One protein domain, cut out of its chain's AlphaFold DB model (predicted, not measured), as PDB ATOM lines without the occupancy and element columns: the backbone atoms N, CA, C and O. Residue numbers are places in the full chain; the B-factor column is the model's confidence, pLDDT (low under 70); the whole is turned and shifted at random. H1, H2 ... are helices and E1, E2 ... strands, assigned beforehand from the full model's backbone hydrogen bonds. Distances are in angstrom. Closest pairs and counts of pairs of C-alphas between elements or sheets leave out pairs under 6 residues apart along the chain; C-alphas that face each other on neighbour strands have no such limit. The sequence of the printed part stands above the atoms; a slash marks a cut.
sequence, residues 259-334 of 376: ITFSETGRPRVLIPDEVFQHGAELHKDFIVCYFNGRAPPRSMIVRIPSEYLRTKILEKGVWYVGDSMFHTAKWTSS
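This is residues 259 to 334 of the 376 residues of the protein "DUF4283 domain-containing protein" of Noccaea caerulescens (UniProt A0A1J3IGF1). A long arm, residues 259 to 272 and then H1, leads to a strongly twisted sheet with H2 packed on one face, two layers. There are 76 printed residues, mixed in class, ordered H1 E1 E2 H2 E3 E4; the antiparallel sheet runs E2 E1 E4 E3. The whole is only just extended, close to loose, radius of gyration of the C-alphas 17.5 A, spanning 54 by 32 by 14 A.

H1, residues 273 to 282, is not on the sheet. E1, 286 to 292, and E2, 298 to 303, form a hairpin, N 289 to O 300 2.8 A. H2, 307 to 316, is on the sheet, height 8.9 A; its closest C-alphas to E4, 324 to 330, are Leu 314 and Thr 328, 5.9 A. E4 is antiparallel to E1, N 290 to O 327 2.8 A, and forms a hairpin with E3, 318 to 321, N 319 to O 326 2.9 A. Every O i to N i+4 pair in H1 and H2 is within hydrogen-bond range.

H1 begins at C-alpha 273 (169.620, 207.972, 254.235); E4, 20.0 A long, ends at C-alpha 330 (168.468, 200.695, 237.560). E1 measures 19.4 A.

The farthest C-alphas, Glu 263 and Gly 322, are 54.0 A apart. The printed part has no cut; residues 293 to 297 are under 70.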
ATOM      1  N   ILE A 259     170.903 221.438 263.706       73.00
ATOM      2  CA  ILE A 259     172.164 222.092 263.342       73.00
ATOM      3  C   ILE A 259     173.273 221.457 264.172       73.00
ATOM      4  O   ILE A 259     173.283 221.606 265.392       73.00
ATOM      5  N   THR A 260     174.220 220.792 263.519       78.50
ATOM      6  CA  THR A 260     175.547 220.570 264.102       78.50
ATOM      7  C   THR A 260     176.498 221.624 263.545       78.50
ATOM      8  O   THR A 260     176.253 222.197 262.484       78.50
ATOM      9  N   PHE A 261     177.581 221.917 264.252       83.50
ATOM     10  CA  PHE A 261     178.630 222.811 263.764       83.50
ATOM     11  C   PHE A 261     179.934 222.023 263.653       83.50
ATOM     12  O   PHE A 261     180.176 221.107 264.437       83.50
ATOM     13  N   SER A 262     180.767 222.343 262.663       84.00
ATOM     14  CA  SER A 262     182.166 221.918 262.680       84.00
ATOM     15  C   SER A 262     182.935 222.664 263.773       84.00
ATOM     16  O   SER A 262     182.535 223.746 264.197       84.00
ATOM     17  N   GLU A 263     184.101 222.142 264.148       84.56
ATOM     18  CA  GLU A 263     185.095 222.844 264.981       84.56
ATOM     19  C   GLU A 263     185.463 224.225 264.401       84.56
ATOM     20  O   GLU A 263     185.722 225.177 265.125       84.56
ATOM     21  N   THR A 264     185.395 224.359 263.072       87.62
ATOM     22  CA  THR A 264     185.576 225.610 262.318       87.62
ATOM     23  C   THR A 264     184.323 226.500 262.248       87.62
ATOM     24  O   THR A 264     184.255 227.400 261.412       87.62
ATOM     25  N   GLY A 265     183.305 226.245 263.076       87.81
ATOM     26  CA  GLY A 265     182.081 227.049 263.191       87.81
ATOM     27  C   GLY A 265     181.121 226.978 261.997       87.81
ATOM     28  O   GLY A 265     180.140 227.719 261.957       87.81
ATOM     29  N   ARG A 266     181.361 226.103 261.010       86.00
ATOM     30  CA  ARG A 266     180.491 225.970 259.831       86.00
ATOM     31  C   ARG A 266     179.272 225.107 260.176       86.00
ATOM     32  O   ARG A 266     179.460 224.014 260.714       86.00
ATOM     33  N   PRO A 267     178.036 225.529 259.854       85.94
ATOM     34  CA  PRO A 267     176.855 224.711 260.094       85.94
ATOM     35  C   PRO A 267     176.874 223.477 259.186       85.94
ATOM     36  O   PRO A 267     176.827 223.588 257.960       85.94
ATOM     37  N   ARG A 268     176.916 222.294 259.794       83.12
ATOM     38  CA  ARG A 268     176.719 221.003 259.134       83.12
ATOM     39  C   ARG A 268     175.254 220.582 259.270       83.12
ATOM     40  O   ARG A 268     174.522 221.008 260.167       83.12
ATOM     41  N   VAL A 269     174.827 219.741 258.337       84.56
ATOM     42  CA  VAL A 269     173.541 219.044 258.366       84.56
ATOM     43  C   VAL A 269     173.841 217.593 258.052       84.56
ATOM     44  O   VAL A 269     174.377 217.303 256.984       84.56
ATOM     45  N   LEU A 270     173.512 216.694 258.977       84.81
ATOM     46  CA  LEU A 270     173.411 215.281 258.643       84.81
ATOM     47  C   LEU A 270     172.079 215.097 257.911       84.81
ATOM     48  O   LEU A 270     171.032 215.489 258.427       84.81
ATOM     49  N   ILE A 271     172.141 214.572 256.689       84.12
ATOM     50  CA  ILE A 271     170.969 214.212 255.889       84.12
ATOM     51  C   ILE A 271     170.814 212.694 256.044       84.12
ATOM     52  O   ILE A 271     171.713 211.988 255.592       84.12
ATOM     53  N   PRO A 272     169.757 212.197 256.709       86.31
ATOM     54  CA  PRO A 272     169.548 210.761 256.885       86.31
ATOM     55  C   PRO A 272     169.302 210.037 255.554       86.31
ATOM     56  O   PRO A 272     168.734 210.619 254.621       86.31
ATOM     57  N   ASP A 273     169.701 208.768 255.467       82.81
ATOM     58  CA  ASP A 273     169.620 207.972 254.235       82.81
ATOM     59  C   ASP A 273     168.177 207.764 253.754       82.81
ATOM     60  O   ASP A 273     167.926 207.672 252.549       82.81
ATOM     61  N   GLU A 274     167.194 207.815 254.655       88.94
ATOM     62  CA  GLU A 274     165.767 207.775 254.331       88.94
ATOM     63  C   GLU A 274     165.353 208.928 253.407       88.94
ATOM     64  O   GLU A 274     164.452 208.757 252.584       88.94
ATOM     65  N   VAL A 275     166.015 210.090 253.487       88.44
ATOM     66  CA  VAL A 275     165.753 211.244 252.607       88.44
ATOM     67  C   VAL A 275     166.228 210.950 251.184       88.44
ATOM     68  O   VAL A 275     165.502 211.202 250.219       88.44
ATOM     69  N   PHE A 276     167.421 210.364 251.040       84.94
ATOM     70  CA  PHE A 276     167.940 209.922 249.744       84.94
ATOM     71  C   PHE A 276     167.112 208.761 249.175       84.94
ATOM     72  O   PHE A 276     166.868 208.717 247.967       84.94
ATOM     73  N   GLN A 277     166.610 207.867 250.031       85.62
ATOM     74  CA  GLN A 277     165.754 206.754 249.631       85.62
ATOM     75  C   GLN A 277     164.373 207.217 249.142       85.62
ATOM     76  O   GLN A 277     163.923 206.747 248.097       85.62
ATOM     77  N   HIS A 278     163.733 208.186 249.808       87.25
ATOM     78  CA  HIS A 278     162.503 208.814 249.302       87.25
ATOM     79  C   HIS A 278     162.736 209.499 247.945       87.25
ATOM     80  O   HIS A 278     161.923 209.355 247.031       87.25
ATOM     81  N   GLY A 279     163.867 210.195 247.776       86.94
ATOM     82  CA  GLY A 279     164.257 210.780 246.490       86.94
ATOM     83  C   GLY A 279     164.471 209.737 245.385       86.94
ATOM     84  O   GLY A 279     164.078 209.959 244.242       86.94
ATOM     85  N   ALA A 280     165.049 208.577 245.712       84.75
ATOM     86  CA  ALA A 280     165.237 207.483 244.762       84.75
ATOM     87  C   ALA A 280     163.924 206.770 244.395       84.75
ATOM     88  O   ALA A 280     163.747 206.415 243.231       84.75
ATOM     89  N   GLU A 281     162.986 206.622 245.333       86.69
ATOM     90  CA  GLU A 281     161.655 206.048 245.079       86.69
ATOM     91  C   GLU A 281     160.816 206.941 244.149       86.69
ATOM     92  O   GLU A 281     160.223 206.450 243.186       86.69
ATOM     93  N   LEU A 282     160.862 208.268 244.335       88.69
ATOM     94  CA  LEU A 282     160.306 209.236 243.375       88.69
ATOM     95  C   LEU A 282     160.957 209.132 241.983       88.69
ATOM     96  O   LEU A 282     160.342 209.492 240.978       88.69
ATOM     97  N   HIS A 283     162.191 208.628 241.907       86.75
ATOM     98  CA  HIS A 283     162.965 208.457 240.676       86.75
ATOM     99  C   HIS A 283     163.035 206.994 240.182       86.75
ATOM    100  O   HIS A 283     163.859 206.678 239.323       86.75
ATOM    101  N   LYS A 284     162.150 206.089 240.630       87.75
ATOM    102  CA  LYS A 284     162.122 204.684 240.154       87.75
ATOM    103  C   LYS A 284     161.862 204.521 238.650       87.75
ATOM    104  O   LYS A 284     162.199 203.496 238.061       87.75
ATOM    105  N   ASP A 285     161.287 205.536 238.011       91.88
ATOM    106  CA  ASP A 285     161.097 205.621 236.556       91.88
ATOM    107  C   ASP A 285     162.389 205.865 235.772       91.88
ATOM    108  O   ASP A 285     162.350 205.886 234.546       91.88
ATOM    109  N   PHE A 286     163.527 206.065 236.432       92.44
ATOM    110  CA  PHE A 286     164.784 206.370 235.762       92.44
ATOM    111  C   PHE A 286     165.726 205.159 235.696       92.44
ATOM    112  O   PHE A 286     165.819 204.342 236.614       92.44
ATOM    113  N   ILE A 287     166.467 205.074 234.593       92.06
ATOM    114  CA  ILE A 287     167.620 204.183 234.419       92.06
ATOM    115  C   ILE A 287     168.880 205.004 234.141       92.06
ATOM    116  O   ILE A 287     168.793 206.149 233.691       92.06
ATOM    117  N   VAL A 288     170.051 204.409 234.365       91.06
ATOM    118  CA  VAL A 288     171.348 204.981 233.981       91.06
ATOM    119  C   VAL A 288     171.904 204.221 232.783       91.06
ATOM    120  O   VAL A 288     172.151 203.021 232.866       91.06
ATOM    121  N   CYS A 289     172.129 204.931 231.681       90.50
ATOM    122  CA  CYS A 289     172.815 204.441 230.492       90.50
ATOM    123  C   CYS A 289     174.294 204.850 230.556       90.50
ATOM    124  O   CYS A 289     174.601 206.042 230.508       90.50
ATOM    125  N   TYR A 290     175.206 203.884 230.648       87.94
ATOM    126  CA  TYR A 290     176.656 204.092 230.691       87.94
ATOM    127  C   TYR A 290     177.273 203.819 229.314       87.94
ATOM    128  O   TYR A 290     177.317 202.672 228.865       87.94
ATOM    129  N   PHE A 291     177.740 204.870 228.636       86.62
ATOM    130  CA  PHE A 291     178.249 204.797 227.266       86.62
ATOM    131  C   PHE A 291     179.729 204.405 227.223       86.62
ATOM    132  O   PHE A 291     180.600 205.128 227.718       86.62
ATOM    133  N   ASN A 292     180.007 203.285 226.557       75.81
ATOM    134  CA  ASN A 292     181.344 202.753 226.339       75.81
ATOM    135  C   ASN A 292     181.888 203.285 225.003       75.81
ATOM    136  O   ASN A 292     181.277 203.091 223.954       75.81
ATOM    137  N   GLY A 293     183.051 203.947 225.015       68.19
ATOM    138  CA  GLY A 293     183.689 204.385 223.767       68.19
ATOM    139  C   GLY A 293     184.935 205.254 223.927       68.19
ATOM    140  O   GLY A 293     185.962 204.954 223.323       68.19
ATOM    141  N   ARG A 294     184.876 206.333 224.722       59.78
ATOM    142  CA  ARG A 294     186.019 207.235 224.995       59.78
ATOM    143  C   ARG A 294     185.947 207.807 226.409       59.78
ATOM    144  O   ARG A 294     184.859 207.960 226.953       59.78
ATOM    145  N   ALA A 295     187.104 208.135 226.982       55.09
ATOM    146  CA  ALA A 295     187.194 208.783 228.288       55.09
ATOM    147  C   ALA A 295     186.854 210.294 228.209       55.09
ATOM    148  O   ALA A 295     187.176 210.927 227.200       55.09
ATOM    149  N   PRO A 296     186.270 210.893 229.268       60.25
ATOM    150  CA  PRO A 296     185.716 210.221 230.446       60.25
ATOM    151  C   PRO A 296     184.445 209.423 230.088       60.25
ATOM    152  O   PRO A 296     183.677 209.880 229.237       60.25
ATOM    153  N   PRO A 297     184.206 208.255 230.723       67.94
ATOM    154  CA  PRO A 297     182.991 207.478 230.498       67.94
ATOM    155  C   PRO A 297     181.768 208.340 230.815       67.94
ATOM    156  O   PRO A 297     181.723 209.031 231.835       67.94
ATOM    157  N   ARG A 298     180.789 208.341 229.911       79.62
ATOM    158  CA  ARG A 298     179.644 209.251 229.983       79.62
ATOM    159  C   ARG A 298     178.407 208.470 230.397       79.62
ATOM    160  O   ARG A 298     178.011 207.547 229.695       79.62
ATOM    161  N   SER A 299     177.795 208.845 231.514       86.19
ATOM    162  CA  SER A 299     176.474 208.350 231.899       86.19
ATOM    163  C   SER A 299     175.375 209.319 231.450       86.19
ATOM    164  O   SER A 299     175.602 210.519 231.275       86.19
ATOM    165  N   MET A 300     174.172 208.790 231.248       87.44
ATOM    166  CA  MET A 300     172.949 209.548 230.996       87.44
ATOM    167  C   MET A 300     171.822 208.931 231.816       87.44
ATOM    168  O   MET A 300     171.641 207.717 231.782       87.44
ATOM    169  N   ILE A 301     171.063 209.754 232.535       90.62
ATOM    170  CA  ILE A 301     169.870 209.300 233.251       90.62
ATOM    171  C   ILE A 301     168.667 209.486 232.317       90.62
ATOM    172  O   ILE A 301     168.469 210.578 231.783       90.62
ATOM    173  N   VAL A 302     167.879 208.432 232.095       91.50
ATOM    174  CA  VAL A 302     166.747 208.421 231.148       91.50
ATOM    175  C   VAL A 302     165.476 207.984 231.869       91.50
ATOM    176  O   VAL A 302     165.489 206.963 232.554       91.50
ATOM    177  N   ARG A 303     164.373 208.734 231.712       94.19
ATOM    178  CA  ARG A 303     163.062 208.353 232.263       94.19
ATOM    179  C   ARG A 303     162.329 207.397 231.322       94.19
ATOM    180  O   ARG A 303     162.143 207.704 230.148       94.19
ATOM    181  N   ILE A 304     161.845 206.289 231.870       95.12
ATOM    182  CA  ILE A 304     161.039 205.263 231.208       95.12
ATOM    183  C   ILE A 304     159.805 205.003 232.093       95.12
ATOM    184  O   ILE A 304     159.883 204.206 233.026       95.12
ATOM    185  N   PRO A 305     158.661 205.670 231.832       94.56
ATOM    186  CA  PRO A 305     157.458 205.536 232.666       94.56
ATOM    187  C   PRO A 305     156.784 204.157 232.582       94.56
ATOM    188  O   PRO A 305     156.022 203.784 233.467       94.56
ATOM    189  N   SER A 306     157.028 203.400 231.507       96.12
ATOM    190  CA  SER A 306     156.515 202.036 231.368       96.12
ATOM    191  C   SER A 306     157.412 201.060 232.124       96.12
ATOM    192  O   SER A 306     158.544 200.803 231.711       96.12
ATOM    193  N   GLU A 307     156.882 200.476 233.198       94.19
ATOM    194  CA  GLU A 307     157.557 199.424 233.962       94.19
ATOM    195  C   GLU A 307     157.976 198.240 233.083       94.19
ATOM    196  O   GLU A 307     159.109 197.780 233.179       94.19
ATOM    197  N   TYR A 308     157.106 197.793 232.175       95.81
ATOM    198  CA  TYR A 308     157.415 196.698 231.255       95.81
ATOM    199  C   TYR A 308     158.649 196.999 230.385       95.81
ATOM    200  O   TYR A 308     159.560 196.175 230.296       95.81
ATOM    201  N   LEU A 309     158.722 198.202 229.797       95.44
ATOM    202  CA  LEU A 309     159.880 198.615 228.997       95.44
ATOM    203  C   LEU A 309     161.134 198.797 229.860       95.44
ATOM    204  O   LEU A 309     162.208 198.356 229.459       95.44
ATOM    205  N   ARG A 310     161.006 199.388 231.059       94.25
ATOM    206  CA  ARG A 310     162.094 199.515 232.044       94.25
ATOM    207  C   ARG A 310     162.686 198.142 232.375       94.25
ATOM    208  O   ARG A 310     163.896 197.967 232.268       94.25
ATOM    209  N   THR A 311     161.843 197.164 232.695       93.06
ATOM    210  CA  THR A 311     162.252 195.785 232.991       93.06
ATOM    211  C   THR A 311     162.914 195.125 231.784       93.06
ATOM    212  O   THR A 311     164.034 194.646 231.922       93.06
ATOM    213  N   LYS A 312     162.316 195.185 230.584       93.88
ATOM    214  CA  LYS A 312     162.907 194.603 229.359       93.88
ATOM    215  C   LYS A 312     164.245 195.237 228.959       93.88
ATOM    216  O   LYS A 312     165.099 194.564 228.384       93.88
ATOM    217  N   ILE A 313     164.454 196.516 229.267       92.38
ATOM    218  CA  ILE A 313     165.721 197.213 229.009       92.38
ATOM    219  C   ILE A 313     166.812 196.766 229.986       92.38
ATOM    220  O   ILE A 313     167.920 196.463 229.538       92.38
ATOM    221  N   LEU A 314     166.483 196.646 231.276       91.44
ATOM    222  CA  LEU A 314     167.392 196.145 232.313       91.44
ATOM    223  C   LEU A 314     167.716 194.650 232.145       91.44
ATOM    224  O   LEU A 314     168.863 194.262 232.323       91.44
ATOM    225  N   GLU A 315     166.738 193.836 231.739       90.81
ATOM    226  CA  GLU A 315     166.876 192.402 231.437       90.81
ATOM    227  C   GLU A 315     167.898 192.138 230.324       90.81
ATOM    228  O   GLU A 315     168.729 191.241 230.445       90.81
ATOM    229  N   LYS A 316     167.880 192.946 229.256       89.38
ATOM    230  CA  LYS A 316     168.871 192.846 228.175       89.38
ATOM    231  C   LYS A 316     170.244 193.393 228.585       89.38
ATOM    232  O   LYS A 316     171.261 192.924 228.079       89.38
ATOM    233  N   GLY A 317     170.282 194.401 229.459       87.88
ATOM    234  CA  GLY A 317     171.490 194.959 230.080       87.88
ATOM    235  C   GLY A 317     172.423 195.761 229.160       87.88
ATOM    236  O   GLY A 317     172.956 196.781 229.593       87.88
ATOM    237  N   VAL A 318     172.619 195.348 227.903       88.56
ATOM    238  CA  VAL A 318     173.531 195.981 226.932       88.56
ATOM    239  C   VAL A 318     172.809 196.311 225.625       88.56
ATOM    240  O   VAL A 318     172.042 195.519 225.072       88.56
ATOM    241  N   TRP A 319     173.073 197.512 225.119       89.12
ATOM    242  CA  TRP A 319     172.395 198.127 223.985       89.12
ATOM    243  C   TRP A 319     173.395 198.827 223.055       89.12
ATOM    244  O   TRP A 319     174.489 199.213 223.463       89.12
ATOM    245  N   TYR A 320     173.005 198.995 221.791       87.44
ATOM    246  CA  TYR A 320     173.794 199.663 220.755       87.44
ATOM    247  C   TYR A 320     172.946 200.745 220.084       87.44
ATOM    248  O   TYR A 320     171.775 200.513 219.781       87.44
ATOM    249  N   VAL A 321     173.540 201.914 219.841       84.00
ATOM    250  CA  VAL A 321     172.976 203.003 219.029       84.00
ATOM    251  C   VAL A 321     174.050 203.420 218.027       84.00
ATOM    252  O   VAL A 321     175.052 204.040 218.390       84.00
ATOM    253  N   GLY A 322     173.869 203.004 216.769       85.56
ATOM    254  CA  GLY A 322     174.963 202.967 215.795       85.56
ATOM    255  C   GLY A 322     176.149 202.165 216.343       85.56
ATOM    256  O   GLY A 322     175.965 201.168 217.039       85.56
ATOM    257  N   ASP A 323     177.362 202.662 216.111       82.06
ATOM    258  CA  ASP A 323     178.608 202.032 216.574       82.06
ATOM    259  C   ASP A 323     178.858 202.179 218.094       82.06
ATOM    260  O   ASP A 323     179.877 201.715 218.608       82.06
ATOM    261  N   SER A 324     177.972 202.862 218.833       82.06
ATOM    262  CA  SER A 324     178.152 203.147 220.264       82.06
ATOM    263  C   SER A 324     177.408 202.141 221.139       82.06
ATOM    264  O   SER A 324     176.176 202.112 221.160       82.06
ATOM    265  N   MET A 325     178.163 201.354 221.908       87.19
ATOM    266  CA  MET A 325     177.629 200.453 222.930       87.19
ATOM    267  C   MET A 325     177.387 201.209 224.245       87.19
ATOM    268  O   MET A 325     178.215 202.012 224.678       87.19
ATOM    269  N   PHE A 326     176.285 200.911 224.926       88.12
ATOM    270  CA  PHE A 326     176.057 201.315 226.310       88.12
ATOM    271  C   PHE A 326     175.426 200.181 227.116       88.12
ATOM    272  O   PHE A 326     174.751 199.314 226.563       88.12
ATOM    273  N   HIS A 327     175.637 200.192 228.430       88.94
ATOM    274  CA  HIS A 327     174.956 199.285 229.353       88.94
ATOM    275  C   HIS A 327     173.998 200.056 230.267       88.94
ATOM    276  O   HIS A 327     174.192 201.247 230.518       88.94
ATOM    277  N   THR A 328     172.933 199.397 230.718       90.62
ATOM    278  CA  THR A 328     171.823 200.015 231.454       90.62
ATOM    279  C   THR A 328     171.691 199.442 232.857       90.62
ATOM    280  O   THR A 328     171.496 198.238 233.007       90.62
ATOM    281  N   ALA A 329     171.722 200.306 233.870       89.12
ATOM    282  CA  ALA A 329     171.459 199.952 235.264       89.12
ATOM    283  C   ALA A 329     170.194 200.646 235.791       89.12
ATOM    284  O   ALA A 329     169.795 201.708 235.303       89.12
ATOM    285  N   LYS A 330     169.568 200.061 236.819       89.06
ATOM    286  CA  LYS A 330     168.468 200.695 237.560       89.06
ATOM    287  C   LYS A 330     169.007 201.922 238.310       89.06
ATOM    288  O   LYS A 330     170.109 201.860 238.846       89.06
ATOM    289  N   TRP A 331     168.243 203.015 238.381       86.06
ATOM    290  CA  TRP A 331     168.584 204.122 239.280       86.06
ATOM    291  C   TRP A 331     168.508 203.682 240.754       86.06
ATOM    292  O   TRP A 331     167.548 203.024 241.165       86.06
ATOM    293  N   THR A 332     169.512 204.055 241.552       81.00
ATOM    294  CA  THR A 332     169.615 203.745 242.986       81.00
ATOM    295  C   THR A 332     170.046 204.977 243.779       81.00
ATOM    296  O   THR A 332     170.817 205.798 243.289       81.00
ATOM    297  N   SER A 333     169.579 205.081 245.026       75.44
ATOM    298  CA  SER A 333     170.075 206.026 246.041       75.44
ATOM    299  C   SER A 333     171.564 205.814 246.330       75.44
ATOM    300  O   SER A 333     172.335 206.768 246.395       75.44
ATOM    301  N   SER A 334     171.982 204.550 246.439       70.88
ATOM    302  CA  SER A 334     173.383 204.149 246.543       70.88
ATOM    303  C   SER A 334     174.171 204.622 245.318       70.88
ATOM    304  O   SER A 334     173.861 204.234 244.187       70.88
TER     305      SER A 334